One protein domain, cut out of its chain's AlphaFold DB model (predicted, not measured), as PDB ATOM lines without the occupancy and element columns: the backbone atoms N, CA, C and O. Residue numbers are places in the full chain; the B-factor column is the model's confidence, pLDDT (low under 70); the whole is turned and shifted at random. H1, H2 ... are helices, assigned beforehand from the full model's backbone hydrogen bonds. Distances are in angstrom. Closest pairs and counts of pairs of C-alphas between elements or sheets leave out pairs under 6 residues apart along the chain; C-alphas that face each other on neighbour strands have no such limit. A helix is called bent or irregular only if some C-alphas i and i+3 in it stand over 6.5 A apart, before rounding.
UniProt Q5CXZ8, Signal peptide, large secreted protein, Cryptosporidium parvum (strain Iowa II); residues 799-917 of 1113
ATOM      1  N   GLY A 799     249.257 448.763 597.958       44.28
ATOM      2  CA  GLY A 799     248.529 449.700 597.078       44.28
ATOM      3  C   GLY A 799     249.383 450.516 596.091       44.28
ATOM      4  O   GLY A 799     249.149 450.435 594.890       44.28
ATOM      5  N   ALA A 800     250.407 451.243 596.556       48.69
ATOM      6  CA  ALA A 800     251.268 452.019 595.658       48.69
ATOM      7  C   ALA A 800     252.319 451.163 594.921       48.69
ATOM      8  O   ALA A 800     252.568 451.382 593.736       48.69
ATOM      9  N   ALA A 801     252.931 450.181 595.590       50.44
ATOM     10  CA  ALA A 801     253.949 449.313 594.987       50.44
ATOM     11  C   ALA A 801     253.381 448.361 593.911       50.44
ATOM     12  O   ALA A 801     254.074 448.059 592.947       50.44
ATOM     13  N   ILE A 802     252.113 447.952 594.036       51.16
ATOM     14  CA  ILE A 802     251.348 447.187 593.038       51.16
ATOM     15  C   ILE A 802     251.292 447.953 591.729       51.16
ATOM     16  O   ILE A 802     251.829 447.483 590.731       51.16
ATOM     17  N   HIS A 803     250.704 449.154 591.752       59.41
ATOM     18  CA  HIS A 803     250.505 449.933 590.536       59.41
ATOM     19  C   HIS A 803     251.840 450.322 589.903       59.41
ATOM     20  O   HIS A 803     251.946 450.302 588.684       59.41
ATOM     21  N   LYS A 804     252.885 450.556 590.710       68.81
ATOM     22  CA  LYS A 804     254.254 450.708 590.204       68.81
ATOM     23  C   LYS A 804     254.788 449.435 589.541       68.81
ATOM     24  O   LYS A 804     255.355 449.538 588.466       68.81
ATOM     25  N   SER A 805     254.593 448.247 590.120       66.44
ATOM     26  CA  SER A 805     255.057 446.976 589.530       66.44
ATOM     27  C   SER A 805     254.293 446.569 588.261       66.44
ATOM     28  O   SER A 805     254.895 446.050 587.324       66.44
ATOM     29  N   GLU A 806     252.990 446.848 588.196       68.12
ATOM     30  CA  GLU A 806     252.144 446.569 587.030       68.12
ATOM     31  C   GLU A 806     252.406 447.581 585.911       68.12
ATOM     32  O   GLU A 806     252.656 447.173 584.780       68.12
ATOM     33  N   ALA A 807     252.482 448.879 586.231       78.56
ATOM     34  CA  ALA A 807     252.890 449.908 585.276       78.56
ATOM     35  C   ALA A 807     254.354 449.746 584.835       78.56
ATOM     36  O   ALA A 807     254.673 450.095 583.707       78.56
ATOM     37  N   LEU A 808     255.233 449.166 585.662       81.38
ATOM     38  CA  LEU A 808     256.591 448.774 585.266       81.38
ATOM     39  C   LEU A 808     256.580 447.583 584.313       81.38
ATOM     40  O   LEU A 808     257.257 447.616 583.287       81.38
ATOM     41  N   GLN A 809     255.767 446.562 584.590       80.81
ATOM     42  CA  GLN A 809     255.582 445.450 583.665       80.81
ATOM     43  C   GLN A 809     254.963 445.914 582.328       80.81
ATOM     44  O   GLN A 809     255.342 445.384 581.284       80.81
ATOM     45  N   GLU A 810     254.075 446.910 582.330       82.31
ATOM     46  CA  GLU A 810     253.499 447.511 581.120       82.31
ATOM     47  C   GLU A 810     254.504 448.420 580.386       82.31
ATOM     48  O   GLU A 810     254.749 448.221 579.194       82.31
ATOM     49  N   ALA A 811     255.157 449.353 581.085       85.00
ATOM     50  CA  ALA A 811     256.111 450.304 580.510       85.00
ATOM     51  C   ALA A 811     257.339 449.609 579.913       85.00
ATOM     52  O   ALA A 811     257.749 449.959 578.807       85.00
ATOM     53  N   ILE A 812     257.882 448.585 580.584       83.25
ATOM     54  CA  ILE A 812     258.932 447.741 580.002       83.25
ATOM     55  C   ILE A 812     258.390 447.019 578.746       83.25
ATOM     56  O   ILE A 812     259.122 446.912 577.761       83.25
ATOM     57  N   SER A 813     257.116 446.600 578.705       82.00
ATOM     58  CA  SER A 813     256.570 445.788 577.596       82.00
ATOM     59  C   SER A 813     256.324 446.601 576.326       82.00
ATOM     60  O   SER A 813     256.443 446.079 575.221       82.00
ATOM     61  N   ALA A 814     256.043 447.895 576.494       84.44
ATOM     62  CA  ALA A 814     255.971 448.876 575.418       84.44
ATOM     63  C   ALA A 814     257.357 449.408 574.987       84.44
ATOM     64  O   ALA A 814     257.451 450.161 574.017       84.44
ATOM     65  N   SER A 815     258.431 449.053 575.703       84.88
ATOM     66  CA  SER A 815     259.785 449.564 575.467       84.88
ATOM     67  C   SER A 815     260.634 448.646 574.571       84.88
ATOM     68  O   SER A 815     260.306 447.470 574.385       84.88
ATOM     69  N   PRO A 816     261.787 449.128 574.061       81.81
ATOM     70  CA  PRO A 816     262.773 448.276 573.398       81.81
ATOM     71  C   PRO A 816     263.254 447.095 574.253       81.81
ATOM     72  O   PRO A 816     263.559 446.053 573.685       81.81
ATOM     73  N   LEU A 817     263.252 447.220 575.589       79.38
ATOM     74  CA  LEU A 817     263.739 446.211 576.541       79.38
ATOM     75  C   LEU A 817     262.950 444.886 576.494       79.38
ATOM     76  O   LEU A 817     263.423 443.869 576.987       79.38
ATOM     77  N   ALA A 818     261.745 444.881 575.910       77.38
ATOM     78  CA  ALA A 818     260.959 443.666 575.690       77.38
ATOM     79  C   ALA A 818     261.377 442.877 574.432       77.38
ATOM     80  O   ALA A 818     261.002 441.713 574.279       77.38
ATOM     81  N   LYS A 819     262.151 443.477 573.517       72.25
ATOM     82  CA  LYS A 819     262.685 442.776 572.341       72.25
ATOM     83  C   LYS A 819     263.851 441.892 572.785       72.25
ATOM     84  O   LYS A 819     264.849 442.396 573.273       72.25
ATOM     85  N   GLY A 820     263.701 440.577 572.626       59.78
ATOM     86  CA  GLY A 820     264.704 439.575 573.018       59.78
ATOM     87  C   GLY A 820     264.380 438.821 574.315       59.78
ATOM     88  O   GLY A 820     264.878 437.716 574.516       59.78
ATOM     89  N   VAL A 821     263.482 439.338 575.161       61.09
ATOM     90  CA  VAL A 821     263.073 438.666 576.408       61.09
ATOM     91  C   VAL A 821     261.901 437.720 576.143       61.09
ATOM     92  O   VAL A 821     260.862 438.141 575.637       61.09
ATOM     93  N   ASP A 822     262.013 436.441 576.525       58.34
ATOM     94  CA  ASP A 822     260.848 435.544 576.510       58.34
ATOM     95  C   ASP A 822     259.795 436.073 577.496       58.34
ATOM     96  O   ASP A 822     260.057 436.211 578.694       58.34
ATOM     97  N   SER A 823     258.578 436.291 576.993       56.62
ATOM     98  CA  SER A 823     257.369 436.656 577.746       56.62
ATOM     99  C   SER A 823     257.119 435.810 579.004       56.62
ATOM    100  O   SER A 823     256.440 436.255 579.929       56.62
ATOM    101  N   LYS A 824     257.685 434.598 579.062       55.41
ATOM    102  CA  LYS A 824     257.673 433.697 580.225       55.41
ATOM    103  C   LYS A 824     258.633 434.110 581.345       55.41
ATOM    104  O   LYS A 824     258.268 433.984 582.507       55.41
ATOM    105  N   ILE A 825     259.839 434.563 580.999       56.59
ATOM    106  CA  ILE A 825     260.874 435.034 581.939       56.59
ATOM    107  C   ILE A 825     260.490 436.425 582.452       56.59
ATOM    108  O   ILE A 825     260.516 436.692 583.651       56.59
ATOM    109  N   TYR A 826     260.045 437.263 581.519       64.12
ATOM    110  CA  TYR A 826     259.621 438.647 581.678       64.12
ATOM    111  C   TYR A 826     258.919 438.985 583.009       64.12
ATOM    112  O   TYR A 826     259.337 439.897 583.721       64.12
ATOM    113  N   ARG A 827     257.880 438.223 583.391       64.56
ATOM    114  CA  ARG A 827     257.103 438.475 584.620       64.56
ATOM    115  C   ARG A 827     257.911 438.253 585.903       64.56
ATOM    116  O   ARG A 827     257.760 439.036 586.839       64.56
ATOM    117  N   ASP A 828     258.749 437.213 585.968       66.56
ATOM    118  CA  ASP A 828     259.581 436.982 587.158       66.56
ATOM    119  C   ASP A 828     260.597 438.123 587.317       66.56
ATOM    120  O   ASP A 828     260.738 438.650 588.418       66.56
ATOM    121  N   VAL A 829     261.233 438.563 586.224       72.50
ATOM    122  CA  VAL A 829     262.251 439.631 586.243       72.50
ATOM    123  C   VAL A 829     261.653 440.964 586.706       72.50
ATOM    124  O   VAL A 829     262.220 441.615 587.580       72.50
ATOM    125  N   CYS A 830     260.458 441.337 586.229       74.94
ATOM    126  CA  CYS A 830     259.739 442.513 586.738       74.94
ATOM    127  C   CYS A 830     259.402 442.396 588.239       74.94
ATOM    128  O   CYS A 830     259.461 443.392 588.968       74.94
ATOM    129  N   SER A 831     259.088 441.190 588.730       71.69
ATOM    130  CA  SER A 831     258.840 440.953 590.160       71.69
ATOM    131  C   SER A 831     260.119 441.010 591.011       71.69
ATOM    132  O   SER A 831     260.083 441.515 592.131       71.69
ATOM    133  N   GLU A 832     261.253 440.563 590.465       75.88
ATOM    134  CA  GLU A 832     262.570 440.587 591.111       75.88
ATOM    135  C   GLU A 832     263.103 442.030 591.197       75.88
ATOM    136  O   GLU A 832     263.463 442.469 592.286       75.88
ATOM    137  N   VAL A 833     262.984 442.833 590.125       80.88
ATOM    138  CA  VAL A 833     263.232 444.294 590.154       80.88
ATOM    139  C   VAL A 833     262.364 444.992 591.206       80.88
ATOM    140  O   VAL A 833     262.862 445.811 591.981       80.88
ATOM    141  N   SER A 834     261.071 444.660 591.265       76.94
ATOM    142  CA  SER A 834     260.136 445.256 592.233       76.94
ATOM    143  C   SER A 834     260.504 444.913 593.683       76.94
ATOM    144  O   SER A 834     260.397 445.768 594.563       76.94
ATOM    145  N   TYR A 835     260.978 443.689 593.935       71.12
ATOM    146  CA  TYR A 835     261.467 443.252 595.244       71.12
ATOM    147  C   TYR A 835     262.788 443.941 595.629       71.12
ATOM    148  O   TYR A 835     262.889 444.490 596.726       71.12
ATOM    149  N   THR A 836     263.761 444.001 594.715       77.50
ATOM    150  CA  THR A 836     265.020 444.745 594.894       77.50
ATOM    151  C   THR A 836     264.753 446.211 595.252       77.50
ATOM    152  O   THR A 836     265.316 446.720 596.219       77.50
ATOM    153  N   LEU A 837     263.822 446.874 594.555       79.62
ATOM    154  CA  LEU A 837     263.422 448.253 594.858       79.62
ATOM    155  C   LEU A 837     262.776 448.427 596.236       79.62
ATOM    156  O   LEU A 837     262.923 449.494 596.839       79.62
ATOM    157  N   GLN A 838     262.066 447.408 596.723       74.94
ATOM    158  CA  GLN A 838     261.398 447.424 598.022       74.94
ATOM    159  C   GLN A 838     262.365 447.172 599.187       74.94
ATOM    160  O   GLN A 838     262.226 447.813 600.223       74.94
ATOM    161  N   GLU A 839     263.346 446.280 599.042       75.75
ATOM    162  CA  GLU A 839     264.363 446.048 600.080       75.75
ATOM    163  C   GLU A 839     265.388 447.203 600.143       75.75
ATOM    164  O   GLU A 839     265.788 447.599 601.237       75.75
ATOM    165  N   LEU A 840     265.750 447.821 599.005       77.69
ATOM    166  CA  LEU A 840     266.603 449.025 598.980       77.69
ATOM    167  C   LEU A 840     265.899 450.272 599.536       77.69
ATOM    168  O   LEU A 840     266.540 451.127 600.143       77.69
ATOM    169  N   ASN A 841     264.591 450.415 599.298       76.00
ATOM    170  CA  ASN A 841     263.801 451.563 599.746       76.00
ATOM    171  C   ASN A 841     262.390 451.129 600.207       76.00
ATOM    172  O   ASN A 841     261.406 451.321 599.486       76.00
ATOM    173  N   PRO A 842     262.243 450.604 601.442       56.78
ATOM    174  CA  PRO A 842     260.978 450.056 601.954       56.78
ATOM    175  C   PRO A 842     259.877 451.096 602.241       56.78
ATOM    176  O   PRO A 842     258.829 450.750 602.787       56.78
ATOM    177  N   PHE A 843     260.087 452.364 601.875       51.22
ATOM    178  CA  PHE A 843     259.195 453.498 602.145       51.22
ATOM    179  C   PHE A 843     258.692 454.187 600.858       51.22
ATOM    180  O   PHE A 843     258.651 455.411 600.778       51.22
ATOM    181  N   GLU A 844     258.317 453.382 599.854       58.25
ATOM    182  CA  GLU A 844     257.534 453.709 598.633       58.25
ATOM    183  C   GLU A 844     258.076 454.798 597.670       58.25
ATOM    184  O   GLU A 844     257.581 454.918 596.543       58.25
ATOM    185  N   ASN A 845     259.112 455.545 598.057       65.38
ATOM    186  CA  ASN A 845     259.682 456.695 597.343       65.38
ATOM    187  C   ASN A 845     261.023 456.395 596.644       65.38
ATOM    188  O   ASN A 845     261.867 457.282 596.529       65.38
ATOM    189  N   SER A 846     261.231 455.173 596.145       80.25
ATOM    190  CA  SER A 846     262.354 454.884 595.241       80.25
ATOM    191  C   SER A 846     262.322 455.863 594.051       80.25
ATOM    192  O   SER A 846     261.254 456.121 593.483       80.25
ATOM    193  N   SER A 847     263.471 456.429 593.684       91.00
ATOM    194  CA  SER A 847     263.571 457.357 592.553       91.00
ATOM    195  C   SER A 847     263.521 456.621 591.210       91.00
ATOM    196  O   SER A 847     263.795 455.420 591.140       91.00
ATOM    197  N   ALA A 848     263.199 457.331 590.126       92.12
ATOM    198  CA  ALA A 848     263.269 456.778 588.773       92.12
ATOM    199  C   ALA A 848     264.696 456.308 588.433       92.12
ATOM    200  O   ALA A 848     264.872 455.270 587.802       92.12
ATOM    201  N   GLN A 849     265.709 457.016 588.942       91.81
ATOM    202  CA  GLN A 849     267.116 456.636 588.844       91.81
ATOM    203  C   GLN A 849     267.432 455.344 589.630       91.81
ATOM    204  O   GLN A 849     268.049 454.433 589.087       91.81
ATOM    205  N   GLN A 850     266.949 455.196 590.873       93.19
ATOM    206  CA  GLN A 850     267.141 453.958 591.647       93.19
ATOM    207  C   GLN A 850     266.410 452.759 591.018       93.19
ATOM    208  O   GLN A 850     266.898 451.627 591.086       93.19
ATOM    209  N   CYS A 851     265.250 453.012 590.406       92.75
ATOM    210  CA  CYS A 851     264.515 452.044 589.598       92.75
ATOM    211  C   CYS A 851     265.328 451.608 588.373       92.75
ATOM    212  O   CYS A 851     265.493 450.406 588.182       92.75
ATOM    213  N   ALA A 852     265.934 452.542 587.631       93.62
ATOM    214  CA  ALA A 852     266.810 452.217 586.508       93.62
ATOM    215  C   ALA A 852     267.991 451.330 586.942       93.62
ATOM    216  O   ALA A 852     268.163 450.251 586.384       93.62
ATOM    217  N   GLU A 853     268.731 451.693 587.998       94.00
ATOM    218  CA  GLU A 853     269.834 450.863 588.520       94.00
ATOM    219  C   GLU A 853     269.374 449.463 588.970       94.00
ATOM    220  O   GLU A 853     270.095 448.482 588.783       94.00
ATOM    221  N   SER A 854     268.153 449.339 589.503       91.75
ATOM    222  CA  SER A 854     267.574 448.038 589.871       91.75
ATOM    223  C   SER A 854     267.194 447.205 588.640       91.75
ATOM    224  O   SER A 854     267.406 445.993 588.643       91.75
ATOM    225  N   ILE A 855     266.697 447.839 587.568       90.50
ATOM    226  CA  ILE A 855     266.503 447.188 586.264       90.50
ATOM    227  C   ILE A 855     267.854 446.691 585.742       90.50
ATOM    228  O   ILE A 855     267.960 445.501 585.464       90.50
ATOM    229  N   LYS A 856     268.898 447.533 585.686       91.06
ATOM    230  CA  LYS A 856     270.252 447.131 585.248       91.06
ATOM    231  C   LYS A 856     270.771 445.919 586.026       91.06
ATOM    232  O   LYS A 856     271.172 444.914 585.439       91.06
ATOM    233  N   ALA A 857     270.724 446.001 587.358       87.88
ATOM    234  CA  ALA A 857     271.244 444.967 588.243       87.88
ATOM    235  C   ALA A 857     270.601 443.597 587.981       87.88
ATOM    236  O   ALA A 857     271.333 442.606 587.922       87.88
ATOM    237  N   VAL A 858     269.274 443.564 587.789       85.12
ATOM    238  CA  VAL A 858     268.465 442.342 587.651       85.12
ATOM    239  C   VAL A 858     268.306 441.893 586.192       85.12
ATOM    240  O   VAL A 858     268.609 440.742 585.891       85.12
ATOM    241  N   PHE A 859     267.884 442.747 585.251       83.94
ATOM    242  CA  PHE A 859     267.746 442.355 583.835       83.94
ATOM    243  C   PHE A 859     269.079 441.892 583.243       83.94
ATOM    244  O   PHE A 859     269.092 440.897 582.521       83.94
ATOM    245  N   GLY A 860     270.203 442.496 583.644       78.44
ATOM    246  CA  GLY A 860     271.538 442.061 583.228       78.44
ATOM    247  C   GLY A 860     272.026 440.724 583.795       78.44
ATOM    248  O   GLY A 860     273.220 440.427 583.713       78.44
ATOM    249  N   LEU A 861     271.144 439.968 584.453       73.06
ATOM    250  CA  LEU A 861     271.318 438.563 584.833       73.06
ATOM    251  C   LEU A 861     270.591 437.627 583.854       73.06
ATOM    252  O   LEU A 861     271.024 436.501 583.635       73.06
ATOM    253  N   HIS A 862     269.465 438.082 583.295       72.81
ATOM    254  CA  HIS A 862     268.514 437.258 582.536       72.81
ATOM    255  C   HIS A 862     268.496 437.571 581.033       72.81
ATOM    256  O   HIS A 862     267.901 436.820 580.264       72.81
ATOM    257  N   VAL A 863     269.116 438.676 580.615       74.50
ATOM    258  CA  VAL A 863     269.135 439.188 579.238       74.50
ATOM    259  C   VAL A 863     270.574 439.546 578.878       74.50
ATOM    260  O   VAL A 863     271.241 440.230 579.650       74.50
ATOM    261  N   GLN A 864     271.071 439.076 577.732       68.81
ATOM    262  CA  GLN A 864     272.460 439.325 577.313       68.81
ATOM    263  C   GLN A 864     272.629 440.722 576.694       68.81
ATOM    264  O   GLN A 864     273.534 441.451 577.085       68.81
ATOM    265  N   GLU A 865     271.703 441.134 575.828       74.75
ATOM    266  CA  GLU A 865     271.706 442.412 575.084       74.75
ATOM    267  C   GLU A 865     271.100 443.587 575.893       74.75
ATOM    268  O   GLU A 865     270.609 444.568 575.342       74.75
ATOM    269  N   TRP A 866     271.083 443.501 577.231       78.19
ATOM    270  CA  TRP A 866     270.542 444.578 578.080       78.19
ATOM    271  C   TRP A 866     271.419 445.840 578.073       78.19
ATOM    272  O   TRP A 866     270.924 446.933 578.345       78.19
ATOM    273  N   GLU A 867     272.711 445.675 577.772       80.88
ATOM    274  CA  GLU A 867     273.754 446.712 577.822       80.88
ATOM    275  C   GLU A 867     273.584 447.738 576.679       80.88
ATOM    276  O   GLU A 867     274.024 448.878 576.811       80.88
ATOM    277  N   ASP A 868     272.842 447.384 575.620       81.88
ATOM    278  CA  ASP A 868     272.476 448.271 574.504       81.88
ATOM    279  C   ASP A 868     271.353 449.277 574.847       81.88
ATOM    280  O   ASP A 868     271.043 450.176 574.055       81.88
ATOM    281  N   VAL A 869     270.701 449.149 576.012       84.81
ATOM    282  CA  VAL A 869     269.576 450.015 576.395       84.81
ATOM    283  C   VAL A 869     270.051 451.198 577.233       84.81
ATOM    284  O   VAL A 869     270.232 451.104 578.445       84.81
ATOM    285  N   ALA A 870     270.186 452.343 576.563       90.31
ATOM    286  CA  ALA A 870     270.620 453.599 577.160       90.31
ATOM    287  C   ALA A 870     269.795 454.021 578.397       90.31
ATOM    288  O   ALA A 870     268.564 453.933 578.426       90.31
ATOM    289  N   ASP A 871     270.491 454.570 579.398       91.75
ATOM    290  CA  ASP A 871     269.952 454.967 580.708       91.75
ATOM    291  C   ASP A 871     268.706 455.858 580.651       91.75
ATOM    292  O   ASP A 871     267.815 455.741 581.492       91.75
ATOM    293  N   ASN A 872     268.606 456.735 579.650       92.38
ATOM    294  CA  ASN A 872     267.437 457.592 579.462       92.38
ATOM    295  C   ASN A 872     266.158 456.790 579.153       92.38
ATOM    296  O   ASN A 872     265.085 457.191 579.597       92.38
ATOM    297  N   VAL A 873     266.262 455.643 578.472       92.25
ATOM    298  CA  VAL A 873     265.144 454.715 578.233       92.25
ATOM    299  C   VAL A 873     264.756 454.003 579.530       92.25
ATOM    300  O   VAL A 873     263.570 453.901 579.836       92.25
ATOM    301  N   LEU A 874     265.731 453.569 580.337       92.00
ATOM    302  CA  LEU A 874     265.474 452.944 581.644       92.00
ATOM    303  C   LEU A 874     264.784 453.917 582.617       92.00
ATOM    304  O   LEU A 874     263.828 453.554 583.305       92.00
ATOM    305  N   VAL A 875     265.227 455.174 582.639       93.50
ATOM    306  CA  VAL A 875     264.635 456.235 583.464       93.50
ATOM    307  C   VAL A 875     263.253 456.659 582.946       93.50
ATOM    308  O   VAL A 875     262.363 456.904 583.761       93.50
ATOM    309  N   ASP A 876     263.025 456.693 581.629       93.19
ATOM    310  CA  ASP A 876     261.705 456.929 581.018       93.19
ATOM    311  C   ASP A 876     260.704 455.810 581.360       93.19
ATOM    312  O   ASP A 876     259.603 456.101 581.831       93.19
ATOM    313  N   ILE A 877     261.113 454.540 581.237       91.75
ATOM    314  CA  ILE A 877     260.354 453.368 581.706       91.75
ATOM    315  C   ILE A 877     259.944 453.559 583.171       91.75
ATOM    316  O   ILE A 877     258.753 453.536 583.492       91.75
ATOM    317  N   CYS A 878     260.903 453.807 584.066       92.81
ATOM    318  CA  CYS A 878     260.632 453.997 585.490       92.81
ATOM    319  C   CYS A 878     259.722 455.206 585.772       92.81
ATOM    320  O   CYS A 878     258.851 455.136 586.641       92.81
ATOM    321  N   SER A 879     259.870 456.294 585.013       92.81
ATOM    322  CA  SER A 879     259.039 457.496 585.144       92.81
ATOM    323  C   SER A 879     257.589 457.233 584.724       92.81
ATOM    324  O   SER A 879     256.663 457.572 585.462       92.81
ATOM    325  N   LYS A 880     257.380 456.542 583.594       91.94
ATOM    326  CA  LYS A 880     256.061 456.054 583.140       91.94
ATOM    327  C   LYS A 880     255.423 455.082 584.134       91.94
ATOM    328  O   LYS A 880     254.209 455.083 584.298       91.94
ATOM    329  N   SER A 881     256.250 454.331 584.857       86.56
ATOM    330  CA  SER A 881     255.839 453.410 585.926       86.56
ATOM    331  C   SER A 881     255.475 454.107 587.249       86.56
ATOM    332  O   SER A 881     255.194 453.441 588.242       86.56
ATOM    333  N   GLY A 882     255.517 455.443 587.317       88.12
ATOM    334  CA  GLY A 882     255.176 456.206 588.522       88.12
ATOM    335  C   GLY A 882     256.288 456.301 589.577       88.12
ATOM    336  O   GLY A 882     256.022 456.716 590.712       88.12
ATOM    337  N   TYR A 883     257.535 455.952 589.246       88.38
ATOM    338  CA  TYR A 883     258.693 456.342 590.058       88.38
ATOM    339  C   TYR A 883     259.047 457.801 589.756       88.38
ATOM    340  O   TYR A 883     259.065 458.225 588.604       88.38
ATOM    341  N   LYS A 884     259.306 458.603 590.793       88.06
ATOM    342  CA  LYS A 884     259.578 460.033 590.608       88.06
ATOM    343  C   LYS A 884     261.036 460.252 590.221       88.06
ATOM    344  O   LYS A 884     261.935 459.768 590.906       88.06
ATOM    345  N   LEU A 885     261.262 461.042 589.176       86.12
ATOM    346  CA  LEU A 885     262.536 461.726 588.973       86.12
ATOM    347  C   LEU A 885     262.797 462.632 590.182       86.12
ATOM    348  O   LEU A 885     262.006 463.534 590.456       86.12
ATOM    349  N   LEU A 886     263.890 462.382 590.904       82.50
ATOM    350  CA  LEU A 886     264.399 463.349 591.877       82.50
ATOM    351  C   LEU A 886     265.207 464.427 591.137       82.50
ATOM    352  O   LEU A 886     265.976 464.070 590.236       82.50
ATOM    353  N   PRO A 887     265.052 465.718 591.488       81.50
ATOM    354  CA  PRO A 887     265.889 466.784 590.949       81.50
ATOM    355  C   PRO A 887     267.334 466.660 591.458       81.50
ATOM    356  O   PRO A 887     267.607 466.011 592.470       81.50
ATOM    357  N   SER A 888     268.268 467.311 590.762       72.56
ATOM    358  CA  SER A 888     269.709 467.282 591.068       72.56
ATOM    359  C   SER A 888     270.071 467.792 592.466       72.56
ATOM    360  O   SER A 888     271.084 467.365 593.013       72.56
ATOM    361  N   SER A 889     269.235 468.638 593.077       70.31
ATOM    362  CA  SER A 889     269.350 469.038 594.484       70.31
ATOM    363  C   SER A 889     269.172 467.859 595.443       70.31
ATOM    364  O   SER A 889     269.998 467.630 596.325       70.31
ATOM    365  N   ASP A 890     268.105 467.087 595.258       68.25
ATOM    366  CA  ASP A 890     267.602 466.125 596.247       68.25
ATOM    367  C   ASP A 890     268.390 464.806 596.195       68.25
ATOM    368  O   ASP A 890     268.534 464.111 597.207       68.25
ATOM    369  N   LEU A 891     268.977 464.519 595.028       65.19
ATOM    370  CA  LEU A 891     269.951 463.451 594.786       65.19
ATOM    371  C   LEU A 891     271.162 463.508 595.736       65.19
ATOM    372  O   LEU A 891     271.727 462.467 596.053       65.19
ATOM    373  N   SER A 892     271.523 464.687 596.259       66.06
ATOM    374  CA  SER A 892     272.580 464.818 597.279       66.06
ATOM    375  C   SER A 892     272.213 464.208 598.642       66.06
ATOM    376  O   SER A 892     273.095 463.860 599.424       66.06
ATOM    377  N   THR A 893     270.915 464.061 598.934       68.00
ATOM    378  CA  THR A 893     270.399 463.608 600.241       68.00
ATOM    379  C   THR A 893     269.948 462.149 600.250       68.00
ATOM    380  O   THR A 893     269.794 461.550 601.315       68.00
ATOM    381  N   THR A 894     269.733 461.563 599.072       73.50
ATOM    382  CA  THR A 894     269.214 460.203 598.901       73.50
ATOM    383  C   THR A 894     270.270 459.331 598.239       73.50
ATOM    384  O   THR A 894     270.495 459.431 597.037       73.50
ATOM    385  N   LYS A 895     270.921 458.449 599.016       84.50
ATOM    386  CA  LYS A 895     271.883 457.503 598.438       84.50
ATOM    387  C   LYS A 895     271.170 456.631 597.404       84.50
ATOM    388  O   LYS A 895     270.296 455.841 597.758       84.50
ATOM    389  N   ILE A 896     271.594 456.749 596.151       87.88
ATOM    390  CA  ILE A 896     271.309 455.759 595.120       87.88
ATOM    391  C   ILE A 896     272.371 454.669 595.212       87.88
ATOM    392  O   ILE A 896     273.568 454.949 595.187       87.88
ATOM    393  N   TYR A 897     271.912 453.429 595.307       89.88
ATOM    394  CA  TYR A 897     272.743 452.248 595.140       89.88
ATOM    395  C   TYR A 897     272.897 451.993 593.639       89.88
ATOM    396  O   TYR A 897     271.898 451.751 592.957       89.88
ATOM    397  N   GLY A 898     274.123 452.092 593.120       91.06
ATOM    398  CA  GLY A 898     274.426 451.767 591.721       91.06
ATOM    399  C   GLY A 898     274.373 450.258 591.469       91.06
ATOM    400  O   GLY A 898     274.496 449.472 592.409       91.06
ATOM    401  N   PHE A 899     274.221 449.832 590.211       88.75
ATOM    402  CA  PHE A 899     273.971 448.429 589.849       88.75
ATOM    403  C   PHE A 899     274.968 447.436 590.479       88.75
ATOM    404  O   PHE A 899     274.569 446.339 590.863       88.75
ATOM    405  N   ALA A 900     276.241 447.821 590.630       84.62
ATOM    406  CA  ALA A 900     277.272 447.006 591.269       84.62
ATOM    407  C   ALA A 900     277.034 446.827 592.781       84.62
ATOM    408  O   ALA A 900     277.072 445.699 593.266       84.62
ATOM    409  N   GLU A 901     276.696 447.900 593.510       85.31
ATOM    410  CA  GLU A 901     276.317 447.804 594.929       85.31
ATOM    411  C   GLU A 901     275.044 446.969 595.108       85.31
ATOM    412  O   GLU A 901     274.968 446.147 596.015       85.31
ATOM    413  N   ILE A 902     274.048 447.138 594.228       82.62
ATOM    414  CA  ILE A 902     272.833 446.310 594.244       82.62
ATOM    415  C   ILE A 902     273.204 444.833 594.059       82.62
ATOM    416  O   ILE A 902     272.699 443.972 594.781       82.62
ATOM    417  N   ARG A 903     274.108 444.522 593.121       80.31
ATOM    418  CA  ARG A 903     274.553 443.145 592.895       80.31
ATOM    419  C   ARG A 903     275.282 442.553 594.093       80.31
ATOM    420  O   ARG A 903     275.008 441.404 594.423       80.31
ATOM    421  N   GLU A 904     276.119 443.323 594.777       75.81
ATOM    422  CA  GLU A 904     276.765 442.892 596.022       75.81
ATOM    423  C   GLU A 904     275.734 442.656 597.145       75.81
ATOM    424  O   GLU A 904     275.708 441.584 597.747       75.81
ATOM    425  N   ILE A 905     274.815 443.606 597.369       72.25
ATOM    426  CA  ILE A 905     273.787 443.552 598.427       72.25
ATOM    427  C   ILE A 905     272.873 442.323 598.294       72.25
ATOM    428  O   ILE A 905     272.525 441.703 599.301       72.25
ATOM    429  N   PHE A 906     272.479 441.963 597.068       66.00
ATOM    430  CA  PHE A 906     271.574 440.836 596.803       66.00
ATOM    431  C   PHE A 906     272.285 439.558 596.318       66.00
ATOM    432  O   PHE A 906     271.605 438.577 596.015       66.00
ATOM    433  N   LEU A 907     273.626 439.542 596.274       66.69
ATOM    434  CA  LEU A 907     274.457 438.433 595.771       66.69
ATOM    435  C   LEU A 907     274.097 438.009 594.327       66.69
ATOM    436  O   LEU A 907     274.064 436.828 593.979       66.69
ATOM    437  N   LEU A 908     273.807 439.001 593.483       65.69
ATOM    438  CA  LEU A 908     273.397 438.854 592.084       65.69
ATOM    439  C   LEU A 908     274.621 438.887 591.151       65.69
ATOM    440  O   LEU A 908     274.804 439.806 590.349       65.69
ATOM    441  N   GLU A 909     275.495 437.893 591.279       63.06
ATOM    442  CA  GLU A 909     276.712 437.783 590.467       63.06
ATOM    443  C   GLU A 909     276.401 437.368 589.016       63.06
ATOM    444  O   GLU A 909     275.533 436.523 588.772       63.06
ATOM    445  N   LYS A 910     277.134 437.938 588.041       46.62
ATOM    446  CA  LYS A 910     276.913 437.675 586.603       46.62
ATOM    447  C   LYS A 910     277.119 436.186 586.281       46.62
ATOM    448  O   LYS A 910     276.317 435.615 585.552       46.62
ATOM    449  N   ASP A 911     278.089 435.531 586.918       41.59
ATOM    450  CA  ASP A 911     278.399 434.110 586.704       41.59
ATOM    451  C   ASP A 911     277.309 433.185 587.275       41.59
ATOM    452  O   ASP A 911     276.835 432.278 586.591       41.59
ATOM    453  N   HIS A 912     276.803 433.473 588.481       40.91
ATOM    454  CA  HIS A 912     275.672 432.756 589.094       40.91
ATOM    455  C   HIS A 912     274.333 432.936 588.349       40.91
ATOM    456  O   HIS A 912     273.364 432.217 588.623       40.91
ATOM    457  N   ALA A 913     274.264 433.885 587.414       38.34
ATOM    458  CA  ALA A 913     273.128 434.104 586.530       38.34
ATOM    459  C   ALA A 913     273.333 433.507 585.131       38.34
ATOM    460  O   ALA A 913     272.460 432.788 584.647       38.34
ATOM    461  N   ILE A 914     274.498 433.724 584.513       34.31
ATOM    462  CA  ILE A 914     274.858 433.152 583.209       34.31
ATOM    463  C   ILE A 914     274.945 431.619 583.285       34.31
ATOM    464  O   ILE A 914     274.550 430.954 582.332       34.31
ATOM    465  N   HIS A 915     275.325 431.043 584.433       31.80
ATOM    466  CA  HIS A 915     275.237 429.600 584.703       31.80
ATOM    467  C   HIS A 915     273.857 429.127 585.218       31.80
ATOM    468  O   HIS A 915     273.728 428.029 585.763       31.80
ATOM    469  N   ARG A 916     272.782 429.901 584.989       32.53
ATOM    470  CA  ARG A 916     271.399 429.377 584.993       32.53
ATOM    471  C   ARG A 916     271.041 428.673 583.668       32.53
ATOM    472  O   ARG A 916     269.879 428.701 583.255       32.53
ATOM    473  N   PRO A 917     271.997 427.970 583.035       28.33
ATOM    474  CA  PRO A 917     271.695 426.605 582.618       28.33
ATOM    475  C   PRO A 917     272.791 425.584 582.993       28.33
ATOM    476  O   PRO A 917     273.930 425.679 582.556       28.33
TER     477      PRO A 917
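AT A GLANCE: This is residues 799 to 917 of the 1113 residues of the protein "Signal peptide, large secreted protein" of Cryptosporidium parvum (strain Iowa II) (UniProt Q5CXZ8). A core helix, H3, has helices round it: H2 and H5 pack on it steeply crossed, H1 bridges H2 and H5 on the side away from H3, and H6 crosses H3 on the side opposite H1. Short H7 packs near the last residues of H3, and the long link from H5 to H6 loops out toward the other end of the long axis. The printed part has 119 residues with seven named helices, H1 to H7 in order along the chain, and no named strand; the class is all helix. It is compact, with a radius of gyration of the C-alphas of 13.4 A and spans of 42 by 29 by 27 A.

IN THESE COORDINATES: H1, residues 799 to 813, begins at C-alpha 799 (248.529, 449.700, 597.078) and is 21.4 A long. H2, residues 823 to 840, is the longest helix at 26.3 A; it is irregular, but only just: C-alphas 824 and 827 are 6.52 A apart. H3, residues 848 to 862, begins at C-alpha 848 (263.269, 456.778, 588.773) and is 21.2 A long. H4 is residues 865 to 868, and H5, residues 871 to 880, is 14.1 A long. H6, residues 899 to 906, is 10.6 A long. H7, residues 910 to 914, ends at C-alpha 914 (274.858, 433.152, 583.209).

HOW THE PARTS SIT: H3 is the hub, touching five helices. It touches H2 at a steep tilt of 47 degrees, opposite ways; their closest C-alphas, Val 833 and Ser 854, are 5.7 A apart. It touches H5 at 67 degrees, only just steep, opposite ways, closest at the C-alphas of Ala 848 and Cys 878, 5.0 A. With residues 853 to 857 alone it touches H6 at 71 degrees, only just about perpendicular; the closest C-alphas, Ala 857 and Phe 899, are 4.7 A apart. With residues 860 to 862 alone it touches H7, closest at the C-alphas of Leu 861 and Ala 913, 5.1 A. H3 and H4 touch only at the corner, closest at the C-alphas of Gly 860 and Trp 866, 5.8 A. H1 and H2 form a helical hairpin at a steep tilt of 42 degrees, closest at the C-alphas of Gln 809 and Cys 830, 5.9 A. H1 touches H5 with residues 807 to 812 alone, closest at the C-alphas of Ala 811 and Ile 877, 5.4 A. H1 and H3 are apart. Every O i to N i+4 pair is within hydrogen-bond range in H5, H6 and H7, against 10 of 11 in H1, 12 of 14 in H2 and 9 of 11 in H3; H4 is too short for such a pair.

THE WHOLE: The two C-alphas farthest apart, those of Ser 889 and Pro 917, are 44.1 A apart. The printed part has no cut. The link from H5 to H6, residues 881 to 898, is long. The mean pLDDT of the printed part is 74.6; among the 38 residues under 70 are 799 to 806, 820 to 828 and 906 to 917.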